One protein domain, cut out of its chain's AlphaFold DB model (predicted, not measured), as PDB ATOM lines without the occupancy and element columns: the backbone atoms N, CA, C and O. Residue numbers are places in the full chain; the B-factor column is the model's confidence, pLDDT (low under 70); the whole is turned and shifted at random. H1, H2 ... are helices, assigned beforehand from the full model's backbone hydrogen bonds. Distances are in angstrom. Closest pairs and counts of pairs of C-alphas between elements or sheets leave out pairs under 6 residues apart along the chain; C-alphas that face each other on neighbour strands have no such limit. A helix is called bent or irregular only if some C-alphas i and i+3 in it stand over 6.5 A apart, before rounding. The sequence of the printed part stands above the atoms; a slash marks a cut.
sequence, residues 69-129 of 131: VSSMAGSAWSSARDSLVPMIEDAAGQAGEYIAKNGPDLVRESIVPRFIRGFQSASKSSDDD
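Overview. This is residues 69 to 129 of the 131 residues of an uncharacterized protein of Actinobacteria bacterium (UniProt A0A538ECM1). Two long helices, H1 and H2, meet near their ends at a corner to make an open V, and the first of them is itself bent to about a right angle, with its arm H1a turned away at the end of H1b far from that corner. The sides of the V are H1b and H2, and much of both helices stands free, with little packed between them. The printed part has 61 residues with two named helices, H1 then H2, and no named strand; its class is all helix. It is only just extended, close to loose, with a radius of gyration of the C-alphas of 15.8 A and spans of 41 by 33 by 21 A.

Along the chain. H1, residues 69 to 102, was assigned as one helix by its hydrogen bonds but is bent: C-alphas 83 and 86 are 7.2 A apart. Its arm H1b, residues 86 to 102, is 24.0 A long and ends at C-alpha 102 (220.576, 223.024, 125.480). Its arm H1a, residues 69 to 83, is 21.9 A long and begins at C-alpha 69 (199.618, 242.969, 97.335). H2, residues 105 to 128, is 34.3 A long and ends at C-alpha 128 (230.599, 228.921, 90.885). H2 is only just irregular, with C-alphas 109 and 112 at 6.7 A, and has a kink of 27 degrees near residue 112.

Arrangement. H1a and H1b are about perpendicular, at 81 degrees. H1b and H2 only just touch, with 3 pairs of C-alphas within 8 A, and touch only at the corner by their link, through residues 99 to 100 and 107 to 108 alone. Their closest C-alphas, those of Ala 100 and Arg 108, are 5.9 A apart. They run opposite ways at a steep tilt of 41 degrees. H1a and H2 are apart. Every O i to N i+4 pair is within hydrogen-bond range in H1b, against 9 of 11 in H1a and 17 of 20 in H2.

Size, cuts and confidence. The two C-alphas farthest apart, those of Val 69 and Asp 105, are 42.0 A apart. The printed part has no cut, and the link from H1 to H2 is tight. Mean pLDDT of the printed part is 81.8; residues 69 to 76, 80 and 126 to 129 are under 70.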
ATOM      1  N   VAL A  69     199.500 243.146  95.876       60.34
ATOM      2  CA  VAL A  69     199.618 242.969  97.335       60.34
ATOM      3  C   VAL A  69     200.896 242.207  97.702       60.34
ATOM      4  O   VAL A  69     201.567 242.587  98.656       60.34
ATOM      5  N   SER A  70     201.297 241.195  96.923       59.34
ATOM      6  CA  SER A  70     202.570 240.485  97.129       59.34
ATOM      7  C   SER A  70     203.788 241.389  96.894       59.34
ATOM      8  O   SER A  70     204.760 241.301  97.642       59.34
ATOM      9  N   SER A  71     203.746 242.280  95.899       57.16
ATOM     10  CA  SER A  71     204.815 243.258  95.657       57.16
ATOM     11  C   SER A  71     204.867 244.360  96.724       57.16
ATOM     12  O   SER A  71     205.960 244.773  97.101       57.16
ATOM     13  N   MET A  72     203.720 244.799  97.260       57.44
ATOM     14  CA  MET A  72     203.655 245.772  98.364       57.44
ATOM     15  C   MET A  72     204.060 245.159  99.712       57.44
ATOM     16  O   MET A  72     204.726 245.811 100.513       57.44
ATOM     17  N   ALA A  73     203.711 243.895  99.961       58.59
ATOM     18  CA  ALA A  73     204.178 243.160 101.133       58.59
ATOM     19  C   ALA A  73     205.694 242.900 101.065       58.59
ATOM     20  O   ALA A  73     206.386 243.050 102.070       58.59
ATOM     21  N   GLY A  74     206.224 242.578  99.877       61.75
ATOM     22  CA  GLY A  74     207.662 242.401  99.652       61.75
ATOM     23  C   GLY A  74     208.469 243.690  99.839       61.75
ATOM     24  O   GLY A  74     209.520 243.662 100.481       61.75
ATOM     25  N   SER A  75     207.972 244.831  99.348       62.19
ATOM     26  CA  SER A  75     208.649 246.124  99.520       62.19
ATOM     27  C   SER A  75     208.584 246.636 100.962       62.19
ATOM     28  O   SER A  75     209.599 247.089 101.487       62.19
ATOM     29  N   ALA A  76     207.447 246.477 101.648       66.44
ATOM     30  CA  ALA A  76     207.325 246.818 103.067       66.44
ATOM     31  C   ALA A  76     208.215 245.934 103.962       66.44
ATOM     32  O   ALA A  76     208.837 246.435 104.900       66.44
ATOM     33  N   TRP A  77     208.339 244.639 103.650       78.75
ATOM     34  CA  TRP A  77     209.264 243.737 104.343       78.75
ATOM     35  C   TRP A  77     210.728 244.119 104.104       78.75
ATOM     36  O   TRP A  77     211.509 244.150 105.053       78.75
ATOM     37  N   SER A  78     211.102 244.473 102.869       71.19
ATOM     38  CA  SER A  78     212.471 244.898 102.556       71.19
ATOM     39  C   SER A  78     212.867 246.201 103.251       71.19
ATOM     40  O   SER A  78     214.020 246.339 103.631       71.19
ATOM     41  N   SER A  79     211.953 247.154 103.443       71.38
ATOM     42  CA  SER A  79     212.278 248.394 104.166       71.38
ATOM     43  C   SER A  79     212.290 248.207 105.685       71.38
ATOM     44  O   SER A  79     213.084 248.838 106.378       71.38
ATOM     45  N   ALA A  80     211.440 247.325 106.220       67.38
ATOM     46  CA  ALA A  80     211.431 247.016 107.647       67.38
ATOM     47  C   ALA A  80     212.617 246.128 108.060       67.38
ATOM     48  O   ALA A  80     213.181 246.332 109.137       67.38
ATOM     49  N   ARG A  81     213.039 245.173 107.212       76.69
ATOM     50  CA  ARG A  81     214.167 244.283 107.527       76.69
ATOM     51  C   ARG A  81     215.460 245.069 107.720       76.69
ATOM     52  O   ARG A  81     216.209 244.718 108.613       76.69
ATOM     53  N   ASP A  82     215.704 246.141 106.967       74.31
ATOM     54  CA  ASP A  82     216.983 246.865 107.038       74.31
ATOM     55  C   ASP A  82     217.198 247.536 108.411       74.31
ATOM     56  O   ASP A  82     218.330 247.762 108.822       74.31
ATOM     57  N   SER A  83     216.121 247.775 109.172       74.75
ATOM     58  CA  SER A  83     216.190 248.238 110.570       74.75
ATOM     59  C   SER A  83     216.205 247.099 111.599       74.75
ATOM     60  O   SER A  83     216.557 247.318 112.756       74.75
ATOM     61  N   LEU A  84     215.808 245.889 111.199       76.00
ATOM     62  CA  LEU A  84     215.679 244.720 112.073       76.00
ATOM     63  C   LEU A  84     216.817 243.709 111.895       76.00
ATOM     64  O   LEU A  84     217.021 242.896 112.790       76.00
ATOM     65  N   VAL A  85     217.565 243.759 110.786       86.62
ATOM     66  CA  VAL A  85     218.683 242.848 110.490       86.62
ATOM     67  C   VAL A  85     219.666 242.767 111.661       86.62
ATOM     68  O   VAL A  85     219.921 241.641 112.075       86.62
ATOM     69  N   PRO A  86     220.120 243.878 112.282       79.75
ATOM     70  CA  PRO A  86     221.050 243.785 113.409       79.75
ATOM     71  C   PRO A  86     220.459 243.020 114.603       79.75
ATOM     72  O   PRO A  86     221.107 242.163 115.191       79.75
ATOM     73  N   MET A  87     219.184 243.265 114.919       84.50
ATOM     74  CA  MET A  87     218.495 242.595 116.026       84.50
ATOM     75  C   MET A  87     218.238 241.110 115.731       84.50
ATOM     76  O   MET A  87     218.293 240.273 116.630       84.50
ATOM     77  N   ILE A  88     217.941 240.777 114.474       83.38
ATOM     78  CA  ILE A  88     217.722 239.398 114.032       83.38
ATOM     79  C   ILE A  88     219.047 238.635 113.990       83.38
ATOM     80  O   ILE A  88     219.056 237.461 114.338       83.38
ATOM     81  N   GLU A  89     220.152 239.275 113.611       87.44
ATOM     82  CA  GLU A  89     221.490 238.675 113.620       87.44
ATOM     83  C   GLU A  89     221.920 238.315 115.050       87.44
ATOM     84  O   GLU A  89     222.279 237.162 115.310       87.44
ATOM     85  N   ASP A  90     221.739 239.236 116.001       87.81
ATOM     86  CA  ASP A  90     221.968 238.975 117.427       87.81
ATOM     87  C   ASP A  90     221.069 237.845 117.958       87.81
ATOM     88  O   ASP A  90     221.527 236.938 118.664       87.81
ATOM     89  N   ALA A  91     219.780 237.861 117.600       86.00
ATOM     90  CA  ALA A  91     218.822 236.842 118.028       86.00
ATOM     91  C   ALA A  91     219.114 235.466 117.410       86.00
ATOM     92  O   ALA A  91     218.988 234.447 118.092       86.00
ATOM     93  N   ALA A  92     219.525 235.417 116.143       88.56
ATOM     94  CA  ALA A  92     219.909 234.188 115.460       88.56
ATOM     95  C   ALA A  92     221.182 233.591 116.072       88.56
ATOM     96  O   ALA A  92     221.231 232.379 116.301       88.56
ATOM     97  N   GLY A  93     222.169 234.429 116.406       89.44
ATOM     98  CA  GLY A  93     223.377 234.014 117.120       89.44
ATOM     99  C   GLY A  93     223.057 233.402 118.486       89.44
ATOM    100  O   GLY A  93     223.451 232.266 118.765       89.44
ATOM    101  N   GLN A  94     222.261 234.097 119.305       92.94
ATOM    102  CA  GLN A  94     221.852 233.604 120.628       92.94
ATOM    103  C   GLN A  94     221.003 232.331 120.548       92.94
ATOM    104  O   GLN A  94     221.202 231.401 121.332       92.94
ATOM    105  N   ALA A  95     220.072 232.254 119.594       89.12
ATOM    106  CA  ALA A  95     219.261 231.061 119.384       89.12
ATOM    107  C   ALA A  95     220.121 229.868 118.939       89.12
ATOM    108  O   ALA A  95     219.940 228.758 119.443       89.12
ATOM    109  N   GLY A  96     221.089 230.095 118.047       89.38
ATOM    110  CA  GLY A  96     222.052 229.081 117.624       89.38
ATOM    111  C   GLY A  96     222.889 228.559 118.792       89.38
ATOM    112  O   GLY A  96     222.993 227.346 118.984       89.38
ATOM    113  N   GLU A  97     223.415 229.459 119.625       92.75
ATOM    114  CA  GLU A  97     224.190 229.098 120.815       92.75
ATOM    115  C   GLU A  97     223.344 228.337 121.846       92.75
ATOM    116  O   GLU A  97     223.783 227.323 122.399       92.75
ATOM    117  N   TYR A  98     222.104 228.776 122.075       91.44
ATOM    118  CA  TYR A  98     221.183 228.097 122.979       91.44
ATOM    119  C   TYR A  98     220.865 226.679 122.499       91.44
ATOM    120  O   TYR A  98     220.924 225.746 123.301       91.44
ATOM    121  N   ILE A  99     220.574 226.494 121.208       91.25
ATOM    122  CA  ILE A  99     220.297 225.174 120.627       91.25
ATOM    123  C   ILE A  99     221.543 224.288 120.694       91.25
ATOM    124  O   ILE A  99     221.425 223.111 121.027       91.25
ATOM    125  N   ALA A 100     222.737 224.831 120.456       90.56
ATOM    126  CA  ALA A 100     223.982 224.077 120.586       90.56
ATOM    127  C   ALA A 100     224.238 223.606 122.033       90.56
ATOM    128  O   ALA A 100     224.714 222.491 122.252       90.56
ATOM    129  N   LYS A 101     223.884 224.412 123.040       91.19
ATOM    130  CA  LYS A 101     224.124 224.085 124.459       91.19
ATOM    131  C   LYS A 101     223.011 223.266 125.115       91.19
ATOM    132  O   LYS A 101     223.307 222.380 125.912       91.19
ATOM    133  N   ASN A 102     221.756 223.538 124.773       93.31
ATOM    134  CA  ASN A 102     220.576 223.024 125.480       93.31
ATOM    135  C   ASN A 102     219.624 222.221 124.584       93.31
ATOM    136  O   ASN A 102     218.655 221.651 125.083       93.31
ATOM    137  N   GLY A 103     219.851 222.198 123.268       87.81
ATOM    138  CA  GLY A 103     218.993 221.475 122.336       87.81
ATOM    139  C   GLY A 103     219.029 219.957 122.566       87.81
ATOM    140  O   GLY A 103     220.007 219.441 123.091       87.81
ATOM    141  N   PRO A 104     217.997 219.206 122.155       91.94
ATOM    142  CA  PRO A 104     218.041 217.744 122.162       91.94
ATOM    143  C   PRO A 104     219.189 217.208 121.291       91.94
ATOM    144  O   PRO A 104     219.494 217.797 120.252       91.94
ATOM    145  N   ASP A 105     219.774 216.062 121.649       90.81
ATOM    146  CA  ASP A 105     220.925 215.488 120.924       90.81
ATOM    147  C   ASP A 105     220.621 215.242 119.443       90.81
ATOM    148  O   ASP A 105     221.420 215.587 118.580       90.81
ATOM    149  N   LEU A 106     219.400 214.800 119.119       92.38
ATOM    150  CA  LEU A 106     218.939 214.675 117.733       92.38
ATOM    151  C   LEU A 106     219.108 215.980 116.934       92.38
ATOM    152  O   LEU A 106     219.538 215.961 115.779       92.38
ATOM    153  N   VAL A 107     218.767 217.121 117.537       91.88
ATOM    154  CA  VAL A 107     218.842 218.430 116.878       91.88
ATOM    155  C   VAL A 107     220.299 218.842 116.696       91.88
ATOM    156  O   VAL A 107     220.683 219.253 115.600       91.88
ATOM    157  N   ARG A 108     221.112 218.685 117.742       92.12
ATOM    158  CA  ARG A 108     222.520 219.101 117.758       92.12
ATOM    159  C   ARG A 108     223.413 218.242 116.868       92.12
ATOM    160  O   ARG A 108     224.270 218.780 116.175       92.12
ATOM    161  N   GLU A 109     223.200 216.931 116.857       92.62
ATOM    162  CA  GLU A 109     224.083 215.975 116.183       92.62
ATOM    163  C   GLU A 109     223.624 215.622 114.763       92.62
ATOM    164  O   GLU A 109     224.453 215.304 113.911       92.62
ATOM    165  N   SER A 110     222.318 215.684 114.472       92.38
ATOM    166  CA  SER A 110     221.777 215.267 113.168       92.38
ATOM    167  C   SER A 110     221.241 216.428 112.338       92.38
ATOM    168  O   SER A 110     221.587 216.571 111.162       92.38
ATOM    169  N   ILE A 111     220.394 217.268 112.936       93.12
ATOM    170  CA  ILE A 111     219.639 218.281 112.190       93.12
ATOM    171  C   ILE A 111     220.511 219.491 111.855       93.12
ATOM    172  O   ILE A 111     220.631 219.843 110.680       93.12
ATOM    173  N   VAL A 112     221.154 220.100 112.855       94.56
ATOM    174  CA  VAL A 112     221.980 221.303 112.669       94.56
ATOM    175  C   VAL A 112     223.139 221.056 111.687       94.56
ATOM    176  O   VAL A 112     223.285 221.847 110.754       94.56
ATOM    177  N   PRO A 113     223.911 219.952 111.770       94.69
ATOM    178  CA  PRO A 113     224.990 219.702 110.812       94.69
ATOM    179  C   PRO A 113     224.497 219.504 109.373       94.69
ATOM    180  O   PRO A 113     225.132 219.986 108.433       94.69
ATOM    181  N   ARG A 114     223.356 218.825 109.174       94.25
ATOM    182  CA  ARG A 114     222.753 218.672 107.837       94.25
ATOM    183  C   ARG A 114     222.255 220.002 107.285       94.25
ATOM    184  O   ARG A 114     222.471 220.267 106.104       94.25
ATOM    185  N   PHE A 115     221.643 220.829 108.130       93.69
ATOM    186  CA  PHE A 115     221.217 222.176 107.763       93.69
ATOM    187  C   PHE A 115     222.405 223.031 107.307       93.69
ATOM    188  O   PHE A 115     222.383 223.545 106.192       93.69
ATOM    189  N   ILE A 116     223.472 223.111 108.113       92.88
ATOM    190  CA  ILE A 116     224.671 223.900 107.784       92.88
ATOM    191  C   ILE A 116     225.300 223.409 106.475       92.88
ATOM    192  O   ILE A 116     225.647 224.223 105.622       92.88
ATOM    193  N   ARG A 117     225.413 222.088 106.277       92.44
ATOM    194  CA  ARG A 117     225.963 221.522 105.036       92.44
ATOM    195  C   ARG A 117     225.119 221.892 103.816       92.44
ATOM    196  O   ARG A 117     225.682 222.274 102.797       92.44
ATOM    197  N   GLY A 118     223.795 221.770 103.913       93.38
ATOM    198  CA  GLY A 118     222.887 222.152 102.831       93.38
ATOM    199  C   GLY A 118     222.990 223.642 102.503       93.38
ATOM    200  O   GLY A 118     223.120 224.000 101.336       93.38
ATOM    201  N   PHE A 119     223.025 224.489 103.535       91.94
ATOM    202  CA  PHE A 119     223.182 225.934 103.389       91.94
ATOM    203  C   PHE A 119     224.495 226.302 102.686       91.94
ATOM    204  O   PHE A 119     224.474 227.003 101.681       91.94
ATOM    205  N   GLN A 120     225.626 225.770 103.162       91.81
ATOM    206  CA  GLN A 120     226.940 226.022 102.558       91.81
ATOM    207  C   GLN A 120     227.057 225.473 101.133       91.81
ATOM    208  O   GLN A 120     227.779 226.032 100.314       91.81
ATOM    209  N   SER A 121     226.392 224.356 100.836       89.19
ATOM    210  CA  SER A 121     226.388 223.787  99.488       89.19
ATOM    211  C   SER A 121     225.672 224.704  98.503       89.19
ATOM    212  O   SER A 121     226.174 224.904  97.405       89.19
ATOM    213  N   ALA A 122     224.519 225.252  98.895       87.12
ATOM    214  CA  ALA A 122     223.748 226.166  98.058       87.12
ATOM    215  C   ALA A 122     224.417 227.543  97.929       87.12
ATOM    216  O   ALA A 122     224.348 228.165  96.872       87.12
ATOM    217  N   SER A 123     225.079 228.024  98.987       84.31
ATOM    218  CA  SER A 123     225.820 229.283  98.905       84.31
ATOM    219  C   SER A 123     226.983 229.161  97.921       84.31
ATOM    220  O   SER A 123     227.087 229.980  97.026       84.31
ATOM    221  N   LYS A 124     227.782 228.089  98.013       79.06
ATOM    222  CA  LYS A 124     228.927 227.871  97.113       79.06
ATOM    223  C   LYS A 124     228.525 227.684  95.654       79.06
ATOM    224  O   LYS A 124     229.176 228.240  94.787       79.06
ATOM    225  N   SER A 125     227.438 226.958  95.383       73.38
ATOM    226  CA  SER A 125     226.960 226.802  94.003       73.38
ATOM    227  C   SER A 125     226.526 228.123  93.370       73.38
ATOM    228  O   SER A 125     226.482 228.214  92.159       73.38
ATOM    229  N   SER A 126     226.183 229.129  94.179       60.88
ATOM    230  CA  SER A 126     225.827 230.455  93.667       60.88
ATOM    231  C   SER A 126     227.059 231.262  93.243       60.88
ATOM    232  O   SER A 126     226.921 232.144  92.413       60.88
ATOM    233  N   ASP A 127     228.236 230.970  93.807       60.94
ATOM    234  CA  ASP A 127     229.501 231.631  93.458       60.94
ATOM    235  C   ASP A 127     230.188 230.974  92.238       60.94
ATOM    236  O   ASP A 127     230.911 231.652  91.517       60.94
ATOM    237  N   ASP A 128     229.961 229.675  91.985       62.72
ATOM    238  CA  ASP A 128     230.599 228.921  90.885       62.72
ATOM    239  C   ASP A 128     229.904 229.097  89.505       62.72
ATOM    240  O   ASP A 128     230.488 228.743  88.484       62.72
ATOM    241  N   ASP A 129     228.670 229.619  89.445       59.41
ATOM    242  CA  ASP A 129     227.899 229.820  88.195       59.41
ATOM    243  C   ASP A 129     228.135 231.209  87.534       59.41
ATOM    244  O   ASP A 129     227.563 231.491  86.476       59.41
TER     245      ASP A 129